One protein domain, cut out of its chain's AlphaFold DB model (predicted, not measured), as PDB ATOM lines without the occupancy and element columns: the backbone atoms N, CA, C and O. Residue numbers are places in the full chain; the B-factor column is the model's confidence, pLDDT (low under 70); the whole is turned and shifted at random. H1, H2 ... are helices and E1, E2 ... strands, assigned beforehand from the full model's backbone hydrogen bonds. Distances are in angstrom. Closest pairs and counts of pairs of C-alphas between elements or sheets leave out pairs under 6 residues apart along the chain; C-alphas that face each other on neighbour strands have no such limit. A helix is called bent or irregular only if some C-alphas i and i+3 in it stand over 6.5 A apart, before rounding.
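Overview. This is residues 23 to 67 and 77 to 95 of the 95 residues of an uncharacterized protein of Amphibacillus marinus (UniProt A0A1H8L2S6). The domain is a strongly twisted sheet made of two strand hairpins side by side, E1 with E2 and E3 with E4, and a single helix, H1, that follows E2 and only grazes the sheet. An unnamed stretch, residues 23 to 33, leads into E1. The printed part has 64 residues with one named helix and four named strands, in the order E1, E2, H1, E3, E4; across the sheet the order is E2, E1, E3, E4, all antiparallel. The class is mixed, helices and strands. The whole is compact, with a radius of gyration of the C-alphas of 11.8 A, and spans 34 by 24 by 18 A.

Along the chain. The printed part begins at Gln 23, with its C-alpha at (116.773, 136.027, 80.788). E1, residues 34 to 39, starts at C-alpha 34, (118.151, 125.577, 102.174), and is 16.5 A long from first to last C-alpha. E2, residues 45 to 49, measures 11.1 A. H1, residues 52 to 64, measures 18.1 A and is not bent. After the cut comes E3, residues 80 to 86, the longest strand by residues, at 19.9 A. E4, residues 89 to 94, measures 14.9 A and ends at C-alpha 94, (118.044, 139.273, 100.075).

Arrangement. E1 and E3 are the inner strands and antiparallel neighbours, with 156 degrees between their directions; N 36 and O 83 are 2.9 A apart, within hydrogen-bond range, and so are N 83 and O 36, at 2.8 A. E2, an edge strand, forms a hairpin with E1 at 159 degrees, with N 49 and O 35 at 2.8 A. E4, the other edge strand, forms a hairpin with E3 at 147 degrees, with N 84 and O 92 at 2.8 A. E2 and E4 are apart. From edge to edge the strands' lines turn by 74 degrees. H1 is on the sheet but only grazes it, with its residues 52 to 59. Its closest C-alphas to E1 are those of Ile 55 and Ala 34, 7.4 A apart; to E2, those of Ile 55 and Ile 49, 7.5 A apart. In H1 every O i to N i+4 pair is within hydrogen-bond range.

Size, cuts and confidence. The two C-alphas farthest apart are those of Gln 23 and Thr 42, at 35.1 A. Residues 68 to 76 are not printed, and C-alphas 67 and 77 are 18.0 A apart across this cut, which falls in the link from H1 to E3. Of the links that are printed whole, E1 to E2, E2 to H1 and E3 to E4 are tight. The mean pLDDT of the printed part is 91.7; residues 23 to 24 are under 70. Gly 95 is the chain's last residue.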
ATOM      1  N   GLN A  23     117.579 136.368  79.617       61.19
ATOM      2  CA  GLN A  23     116.773 136.027  80.788       61.19
ATOM      3  C   GLN A  23     117.597 136.304  82.047       61.19
ATOM      4  O   GLN A  23     118.654 135.706  82.248       61.19
ATOM      5  N   ASN A  24     117.122 137.234  82.870       67.94
ATOM      6  CA  ASN A  24     117.683 137.514  84.186       67.94
ATOM      7  C   ASN A  24     116.961 136.650  85.226       67.94
ATOM      8  O   ASN A  24     116.222 137.179  86.062       67.94
ATOM      9  N   ASP A  25     117.158 135.337  85.147       82.06
ATOM     10  CA  ASP A  25     116.682 134.428  86.188       82.06
ATOM     11  C   ASP A  25     117.385 134.793  87.510       82.06
ATOM     12  O   ASP A  25     118.590 135.086  87.548       82.06
ATOM     13  N   LEU A  26     116.638 134.809  88.611       84.00
ATOM     14  CA  LEU A  26     117.181 135.070  89.944       84.00
ATOM     15  C   LEU A  26     118.078 133.909  90.405       84.00
ATOM     16  O   LEU A  26     119.071 134.129  91.094       84.00
ATOM     17  N   PHE A  27     117.801 132.680  89.990       88.06
ATOM     18  CA  PHE A  27     118.527 131.481  90.397       88.06
ATOM     19  C   PHE A  27     118.968 130.668  89.167       88.06
ATOM     20  O   PHE A  27     118.502 129.547  88.939       88.06
ATOM     21  N   PRO A  28     119.896 131.197  88.342       81.25
ATOM     22  CA  PRO A  28     120.265 130.562  87.083       81.25
ATOM     23  C   PRO A  28     120.938 129.210  87.343       81.25
ATOM     24  O   PRO A  28     121.983 129.132  87.994       81.25
ATOM     25  N   ASN A  29     120.339 128.136  86.819       81.12
ATOM     26  CA  ASN A  29     120.834 126.755  86.903       81.12
ATOM     27  C   ASN A  29     121.181 126.280  88.330       81.12
ATOM     28  O   ASN A  29     122.060 125.433  88.505       81.12
ATOM     29  N   THR A  30     120.528 126.830  89.357       86.19
ATOM     30  CA  THR A  30     120.820 126.521  90.762       86.19
ATOM     31  C   THR A  30     119.590 125.971  91.466       86.19
ATOM     32  O   THR A  30     118.531 126.582  91.486       86.19
ATOM     33  N   THR A  31     119.735 124.796  92.078       92.25
ATOM     34  CA  THR A  31     118.704 124.235  92.954       92.25
ATOM     35  C   THR A  31     118.959 124.716  94.373       92.25
ATOM     36  O   THR A  31     120.003 124.415  94.961       92.25
ATOM     37  N   ILE A  32     118.017 125.471  94.933       95.69
ATOM     38  CA  ILE A  32     118.090 125.897  96.329       95.69
ATOM     39  C   ILE A  32     117.758 124.706  97.229       95.69
ATOM     40  O   ILE A  32     116.758 124.020  97.053       95.69
ATOM     41  N   THR A  33     118.645 124.450  98.183       96.69
ATOM     42  CA  THR A  33     118.589 123.316  99.120       96.69
ATOM     43  C   THR A  33     118.238 123.741 100.542       96.69
ATOM     44  O   THR A  33     117.737 122.930 101.317       96.69
ATOM     45  N   ALA A  34     118.502 125.000 100.888       97.31
ATOM     46  CA  ALA A  34     118.151 125.577 102.174       97.31
ATOM     47  C   ALA A  34     118.019 127.097 102.064       97.31
ATOM     48  O   ALA A  34     118.638 127.720 101.197       97.31
ATOM     49  N   ILE A  35     117.249 127.682 102.977       97.38
ATOM     50  CA  ILE A  35     117.156 129.127 103.172       97.38
ATOM     51  C   ILE A  35     117.397 129.413 104.650       97.38
ATOM     52  O   ILE A  35     116.680 128.897 105.507       97.38
ATOM     53  N   ILE A  36     118.402 130.232 104.954       97.75
ATOM     54  CA  ILE A  36     118.695 130.676 106.320       97.75
ATOM     55  C   ILE A  36     118.141 132.085 106.494       97.75
ATOM     56  O   ILE A  36     118.456 132.980 105.712       97.75
ATOM     57  N   ILE A  37     117.334 132.272 107.534       97.00
ATOM     58  CA  ILE A  37     116.880 133.586 107.988       97.00
ATOM     59  C   ILE A  37     117.854 134.039 109.064       97.00
ATOM     60  O   ILE A  37     118.032 133.348 110.071       97.00
ATOM     61  N   GLN A  38     118.489 135.181 108.841       97.62
ATOM     62  CA  GLN A  38     119.533 135.697 109.708       97.62
ATOM     63  C   GLN A  38     119.199 137.116 110.155       97.62
ATOM     64  O   GLN A  38     118.756 137.932 109.349       97.62
ATOM     65  N   ASP A  39     119.438 137.410 111.427       97.12
ATOM     66  CA  ASP A  39     119.410 138.776 111.935       97.12
ATOM     67  C   ASP A  39     120.494 139.609 111.243       97.12
ATOM     68  O   ASP A  39     121.649 139.176 111.113       97.12
ATOM     69  N   TRP A  40     120.115 140.790 110.753       94.25
ATOM     70  CA  TRP A  40     121.014 141.611 109.950       94.25
ATOM     71  C   TRP A  40     122.227 142.084 110.758       94.25
ATOM     72  O   TRP A  40     123.351 142.083 110.244       94.25
ATOM     73  N   ASP A  41     122.004 142.470 112.016       94.81
ATOM     74  CA  ASP A  41     122.988 143.146 112.863       94.81
ATOM     75  C   ASP A  41     123.902 142.182 113.611       94.81
ATOM     76  O   ASP A  41     125.102 142.425 113.749       94.81
ATOM     77  N   THR A  42     123.353 141.069 114.079       96.00
ATOM     78  CA  THR A  42     124.083 140.088 114.889       96.00
ATOM     79  C   THR A  42     124.639 138.935 114.066       96.00
ATOM     80  O   THR A  42     125.498 138.196 114.551       96.00
ATOM     81  N   ALA A  43     124.174 138.771 112.821       94.25
ATOM     82  CA  ALA A  43     124.440 137.592 112.007       94.25
ATOM     83  C   ALA A  43     124.004 136.277 112.696       94.25
ATOM     84  O   ALA A  43     124.506 135.196 112.374       94.25
ATOM     85  N   GLU A  44     123.062 136.332 113.636       97.19
ATOM     86  CA  GLU A  44     122.515 135.140 114.274       97.19
ATOM     87  C   GLU A  44     121.498 134.461 113.351       97.19
ATOM     88  O   GLU A  44     120.628 135.113 112.772       97.19
ATOM     89  N   ALA A  45     121.613 133.141 113.182       96.44
ATOM     90  CA  ALA A  45     120.640 132.365 112.423       96.44
ATOM     91  C   ALA A  45     119.369 132.180 113.260       96.44
ATOM     92  O   ALA A  45     119.362 131.451 114.248       96.44
ATOM     93  N   ILE A  46     118.289 132.822 112.830       96.88
ATOM     94  CA  ILE A  46     116.990 132.797 113.508       96.88
ATOM     95  C   ILE A  46     116.217 131.544 113.118       96.88
ATOM     96  O   ILE A  46     115.525 130.937 113.934       96.88
ATOM     97  N   SER A  47     116.309 131.160 111.845       96.25
ATOM     98  CA  SER A  47     115.587 130.012 111.313       96.25
ATOM     99  C   SER A  47     116.292 129.420 110.099       96.25
ATOM    100  O   SER A  47     117.052 130.092 109.402       96.25
ATOM    101  N   ASN A  48     116.014 128.146 109.843       96.56
ATOM    102  CA  ASN A  48     116.507 127.400 108.698       96.56
ATOM    103  C   ASN A  48     115.346 126.633 108.055       96.56
ATOM    104  O   ASN A  48     114.699 125.812 108.707       96.56
ATOM    105  N   ILE A  49     115.098 126.899 106.777       96.44
ATOM    106  CA  ILE A  49     114.070 126.244 105.976       96.44
ATOM    107  C   ILE A  49     114.760 125.251 105.045       96.44
ATOM    108  O   ILE A  49     115.552 125.645 104.194       96.44
ATOM    109  N   THR A  50     114.427 123.968 105.185       96.81
ATOM    110  CA  THR A  50     114.960 122.865 104.360       96.81
ATOM    111  C   THR A  50     113.860 122.038 103.690       96.81
ATOM    112  O   THR A  50     114.140 121.004 103.085       96.81
ATOM    113  N   ASN A  51     112.591 122.434 103.839       97.25
ATOM    114  CA  ASN A  51     111.477 121.761 103.178       97.25
ATOM    115  C   ASN A  51     111.522 122.085 101.677       97.25
ATOM    116  O   ASN A  51     111.368 123.241 101.291       97.25
ATOM    117  N   ALA A  52     111.734 121.060 100.852       94.75
ATOM    118  CA  ALA A  52     111.925 121.225  99.415       94.75
ATOM    119  C   ALA A  52     110.694 121.798  98.692       94.75
ATOM    120  O   ALA A  52     110.868 122.591  97.774       94.75
ATOM    121  N   GLU A  53     109.479 121.436  99.114       95.56
ATOM    122  CA  GLU A  53     108.231 121.945  98.526       95.56
ATOM    123  C   GLU A  53     108.104 123.449  98.789       95.56
ATOM    124  O   GLU A  53     108.025 124.236  97.855       95.56
ATOM    125  N   HIS A  54     108.262 123.869 100.046       94.56
ATOM    126  CA  HIS A  54     108.202 125.289 100.409       94.56
ATOM    127  C   HIS A  54     109.294 126.126  99.731       94.56
ATOM    128  O   HIS A  54     109.064 127.280  99.370       94.56
ATOM    129  N   ILE A  55     110.503 125.573  99.591       95.44
ATOM    130  CA  ILE A  55     111.605 126.251  98.900       95.44
ATOM    131  C   ILE A  55     111.286 126.392  97.412       95.44
ATOM    132  O   ILE A  55     111.506 127.464  96.857       95.44
ATOM    133  N   SER A  56     110.772 125.335  96.782       94.31
ATOM    134  CA  SER A  56     110.386 125.358  95.371       94.31
ATOM    135  C   SER A  56     109.314 126.415  95.114       94.31
ATOM    136  O   SER A  56     109.503 127.255  94.238       94.31
ATOM    137  N   ASP A  57     108.255 126.431  95.926       94.75
ATOM    138  CA  ASP A  57     107.150 127.388  95.800       94.75
ATOM    139  C   ASP A  57     107.633 128.837  95.952       94.75
ATOM    140  O   ASP A  57     107.242 129.726  95.193       94.75
ATOM    141  N   LEU A  58     108.519 129.093  96.922       93.56
ATOM    142  CA  LEU A  58     109.083 130.423  97.138       93.56
ATOM    143  C   LEU A  58     109.995 130.851  95.981       93.56
ATOM    144  O   LEU A  58     109.914 131.994  95.539       93.56
ATOM    145  N   VAL A  59     110.861 129.959  95.493       92.69
ATOM    146  CA  VAL A  59     111.746 130.246  94.355       92.69
ATOM    147  C   VAL A  59     110.925 130.541  93.102       92.69
ATOM    148  O   VAL A  59     111.193 131.536  92.435       92.69
ATOM    149  N   GLU A  60     109.889 129.749  92.819       91.62
ATOM    150  CA  GLU A  60     108.987 129.986  91.687       91.62
ATOM    151  C   GLU A  60     108.271 131.338  91.807       91.62
ATOM    152  O   GLU A  60     108.247 132.117  90.853       91.62
ATOM    153  N   ALA A  61     107.748 131.663  92.993       91.69
ATOM    154  CA  ALA A  61     107.094 132.944  93.236       91.69
ATOM    155  C   ALA A  61     108.046 134.137  93.050       91.69
ATOM    156  O   ALA A  61     107.631 135.179  92.542       91.69
ATOM    157  N   LEU A  62     109.314 133.994  93.447       90.50
ATOM    158  CA  LEU A  62     110.337 135.026  93.282       90.50
ATOM    159  C   LEU A  62     110.737 135.203  91.814       90.50
ATOM    160  O   LEU A  62     110.823 136.339  91.357       90.50
ATOM    161  N   GLU A  63     110.939 134.116  91.066       88.44
ATOM    162  CA  GLU A  63     111.249 134.163  89.626       88.44
ATOM    163  C   GLU A  63     110.109 134.785  88.806       88.44
ATOM    164  O   GLU A  63     110.343 135.507  87.839       88.44
ATOM    165  N   ALA A  64     108.861 134.543  89.213       88.31
ATOM    166  CA  ALA A  64     107.686 135.140  88.584       88.31
ATOM    167  C   ALA A  64     107.438 136.601  89.006       88.31
ATOM    168  O   ALA A  64     106.637 137.300  88.375       88.31
ATOM    169  N   ALA A  65     108.074 137.074  90.082       86.12
ATOM    170  CA  ALA A  65     107.859 138.420  90.584       86.12
ATOM    171  C   ALA A  65     108.520 139.459  89.668       86.12
ATOM    172  O   ALA A  65     109.716 139.416  89.386       86.12
ATOM    173  N   ASN A  66     107.749 140.471  89.262       75.62
ATOM    174  CA  ASN A  66     108.323 141.659  88.641       75.62
ATOM    175  C   ASN A  66     109.169 142.408  89.674       75.62
ATOM    176  O   ASN A  66     108.633 142.978  90.625       75.62
ATOM    177  N   TYR A  67     110.480 142.446  89.465       73.00
ATOM    178  CA  TYR A  67     111.393 143.222  90.291       73.00
ATOM    179  C   TYR A  67     111.715 144.561  89.625       73.00
ATOM    180  O   TYR A  67     111.917 144.668  88.418       73.00
ATOM    181  N   LYS A  77     116.751 149.885 106.225       87.50
ATOM    182  CA  LYS A  77     117.442 148.594 106.338       87.50
ATOM    183  C   LYS A  77     116.515 147.574 107.018       87.50
ATOM    184  O   LYS A  77     115.967 147.913 108.071       87.50
ATOM    185  N   PRO A  78     116.342 146.357 106.479       90.38
ATOM    186  CA  PRO A  78     115.511 145.356 107.133       90.38
ATOM    187  C   PRO A  78     116.173 144.813 108.402       90.38
ATOM    188  O   PRO A  78     117.397 144.844 108.561       90.38
ATOM    189  N   ASP A  79     115.345 144.238 109.269       94.69
ATOM    190  CA  ASP A  79     115.798 143.545 110.478       94.69
ATOM    191  C   ASP A  79     116.471 142.199 110.148       94.69
ATOM    192  O   ASP A  79     117.348 141.729 110.872       94.69
ATOM    193  N   TYR A  80     116.093 141.581 109.022       95.75
ATOM    194  CA  TYR A  80     116.515 140.233 108.642       95.75
ATOM    195  C   TYR A  80     117.024 140.170 107.206       95.75
ATOM    196  O   TYR A  80     116.507 140.857 106.326       95.75
ATOM    197  N   ARG A  81     117.976 139.264 106.963       95.31
ATOM    198  CA  ARG A  81     118.362 138.813 105.622       95.31
ATOM    199  C   ARG A  81     118.023 137.351 105.391       95.31
ATOM    200  O   ARG A  81     118.056 136.526 106.307       95.31
ATOM    201  N   LEU A  82     117.740 137.037 104.137       95.88
ATOM    202  CA  LEU A  82     117.534 135.690 103.630       95.88
ATOM    203  C   LEU A  82     118.780 135.253 102.870       95.88
ATOM    204  O   LEU A  82     119.167 135.892 101.895       95.88
ATOM    205  N   LEU A  83     119.378 134.142 103.280       96.94
ATOM    206  CA  LEU A  83     120.486 133.508 102.576       96.94
ATOM    207  C   LEU A  83     119.963 132.263 101.870       96.94
ATOM    208  O   LEU A  83     119.483 131.344 102.527       96.94
ATOM    209  N   PHE A  84     120.071 132.216 100.547       96.56
ATOM    210  CA  PHE A  84     119.691 131.064  99.730       96.56
ATOM    211  C   PHE A  84     120.923 130.201  99.488       96.56
ATOM    212  O   PHE A  84     121.952 130.709  99.037       96.56
ATOM    213  N   LEU A  85     120.830 128.901  99.776       97.12
ATOM    214  CA  LEU A  85     121.966 127.987  99.717       97.12
ATOM    215  C   LEU A  85     121.753 126.847  98.728       97.12
ATOM    216  O   LEU A  85     120.709 126.195  98.722       97.12
ATOM    217  N   THR A  86     122.815 126.500  98.006       95.69
ATOM    218  CA  THR A  86     122.927 125.271  97.212       95.69
ATOM    219  C   THR A  86     124.079 124.441  97.763       95.69
ATOM    220  O   THR A  86     125.226 124.887  97.758       95.69
ATOM    221  N   ASN A  87     123.788 123.229  98.242       92.12
ATOM    222  CA  ASN A  87     124.787 122.295  98.780       92.12
ATOM    223  C   ASN A  87     125.682 122.920  99.872       92.12
ATOM    224  O   ASN A  87     126.880 122.654  99.934       92.12
ATOM    225  N   GLY A  88     125.101 123.776 100.718       91.75
ATOM    226  CA  GLY A  88     125.803 124.456 101.814       91.75
ATOM    227  C   GLY A  88     126.528 125.754 101.436       91.75
ATOM    228  O   GLY A  88     127.033 126.429 102.327       91.75
ATOM    229  N   SER A  89     126.541 126.142 100.159       95.25
ATOM    230  CA  SER A  89     127.113 127.414  99.700       95.25
ATOM    231  C   SER A  89     126.024 128.454  99.476       95.25
ATOM    232  O   SER A  89     125.019 128.150  98.837       95.25
ATOM    233  N   ILE A  90     126.235 129.684  99.950       95.38
ATOM    234  CA  ILE A  90     125.331 130.812  99.688       95.38
ATOM    235  C   ILE A  90     125.435 131.187  98.206       95.38
ATOM    236  O   ILE A  90     126.526 131.470  97.713       95.38
ATOM    237  N   VAL A  91     124.304 131.185  97.505       94.62
ATOM    238  CA  VAL A  91     124.210 131.559  96.085       94.62
ATOM    239  C   VAL A  91     123.495 132.891  95.873       94.62
ATOM    240  O   VAL A  91     123.675 133.521  94.831       94.62
ATOM    241  N   ARG A  92     122.697 133.337  96.853       92.50
ATOM    242  CA  ARG A  92     122.001 134.625  96.824       92.50
ATOM    243  C   ARG A  92     121.651 135.100  98.230       92.50
ATOM    244  O   ARG A  92     121.414 134.285  99.120       92.50
ATOM    245  N   GLU A  93     121.588 136.414  98.390       93.38
ATOM    246  CA  GLU A  93     121.179 137.102  99.613       93.38
ATOM    247  C   GLU A  93     120.092 138.131  99.283       93.38
ATOM    248  O   GLU A  93     120.194 138.814  98.262       93.38
ATOM    249  N   PHE A  94     119.068 138.228 100.135       89.81
ATOM    250  CA  PHE A  94     118.044 139.273 100.075       89.81
ATOM    251  C   PHE A  94     117.834 139.940 101.432       89.81
ATOM    252  O   PHE A  94     117.827 139.269 102.463       89.81
ATOM    253  N   GLY A  95     117.580 141.243 101.378       84.56
ATOM    254  CA  GLY A  95     117.237 142.142 102.474       84.56
ATOM    255  C   GLY A  95     117.718 143.546 102.128       84.56
ATOM    256  O   GLY A  95     118.827 143.657 101.564       84.56
TER     257      GLY A  95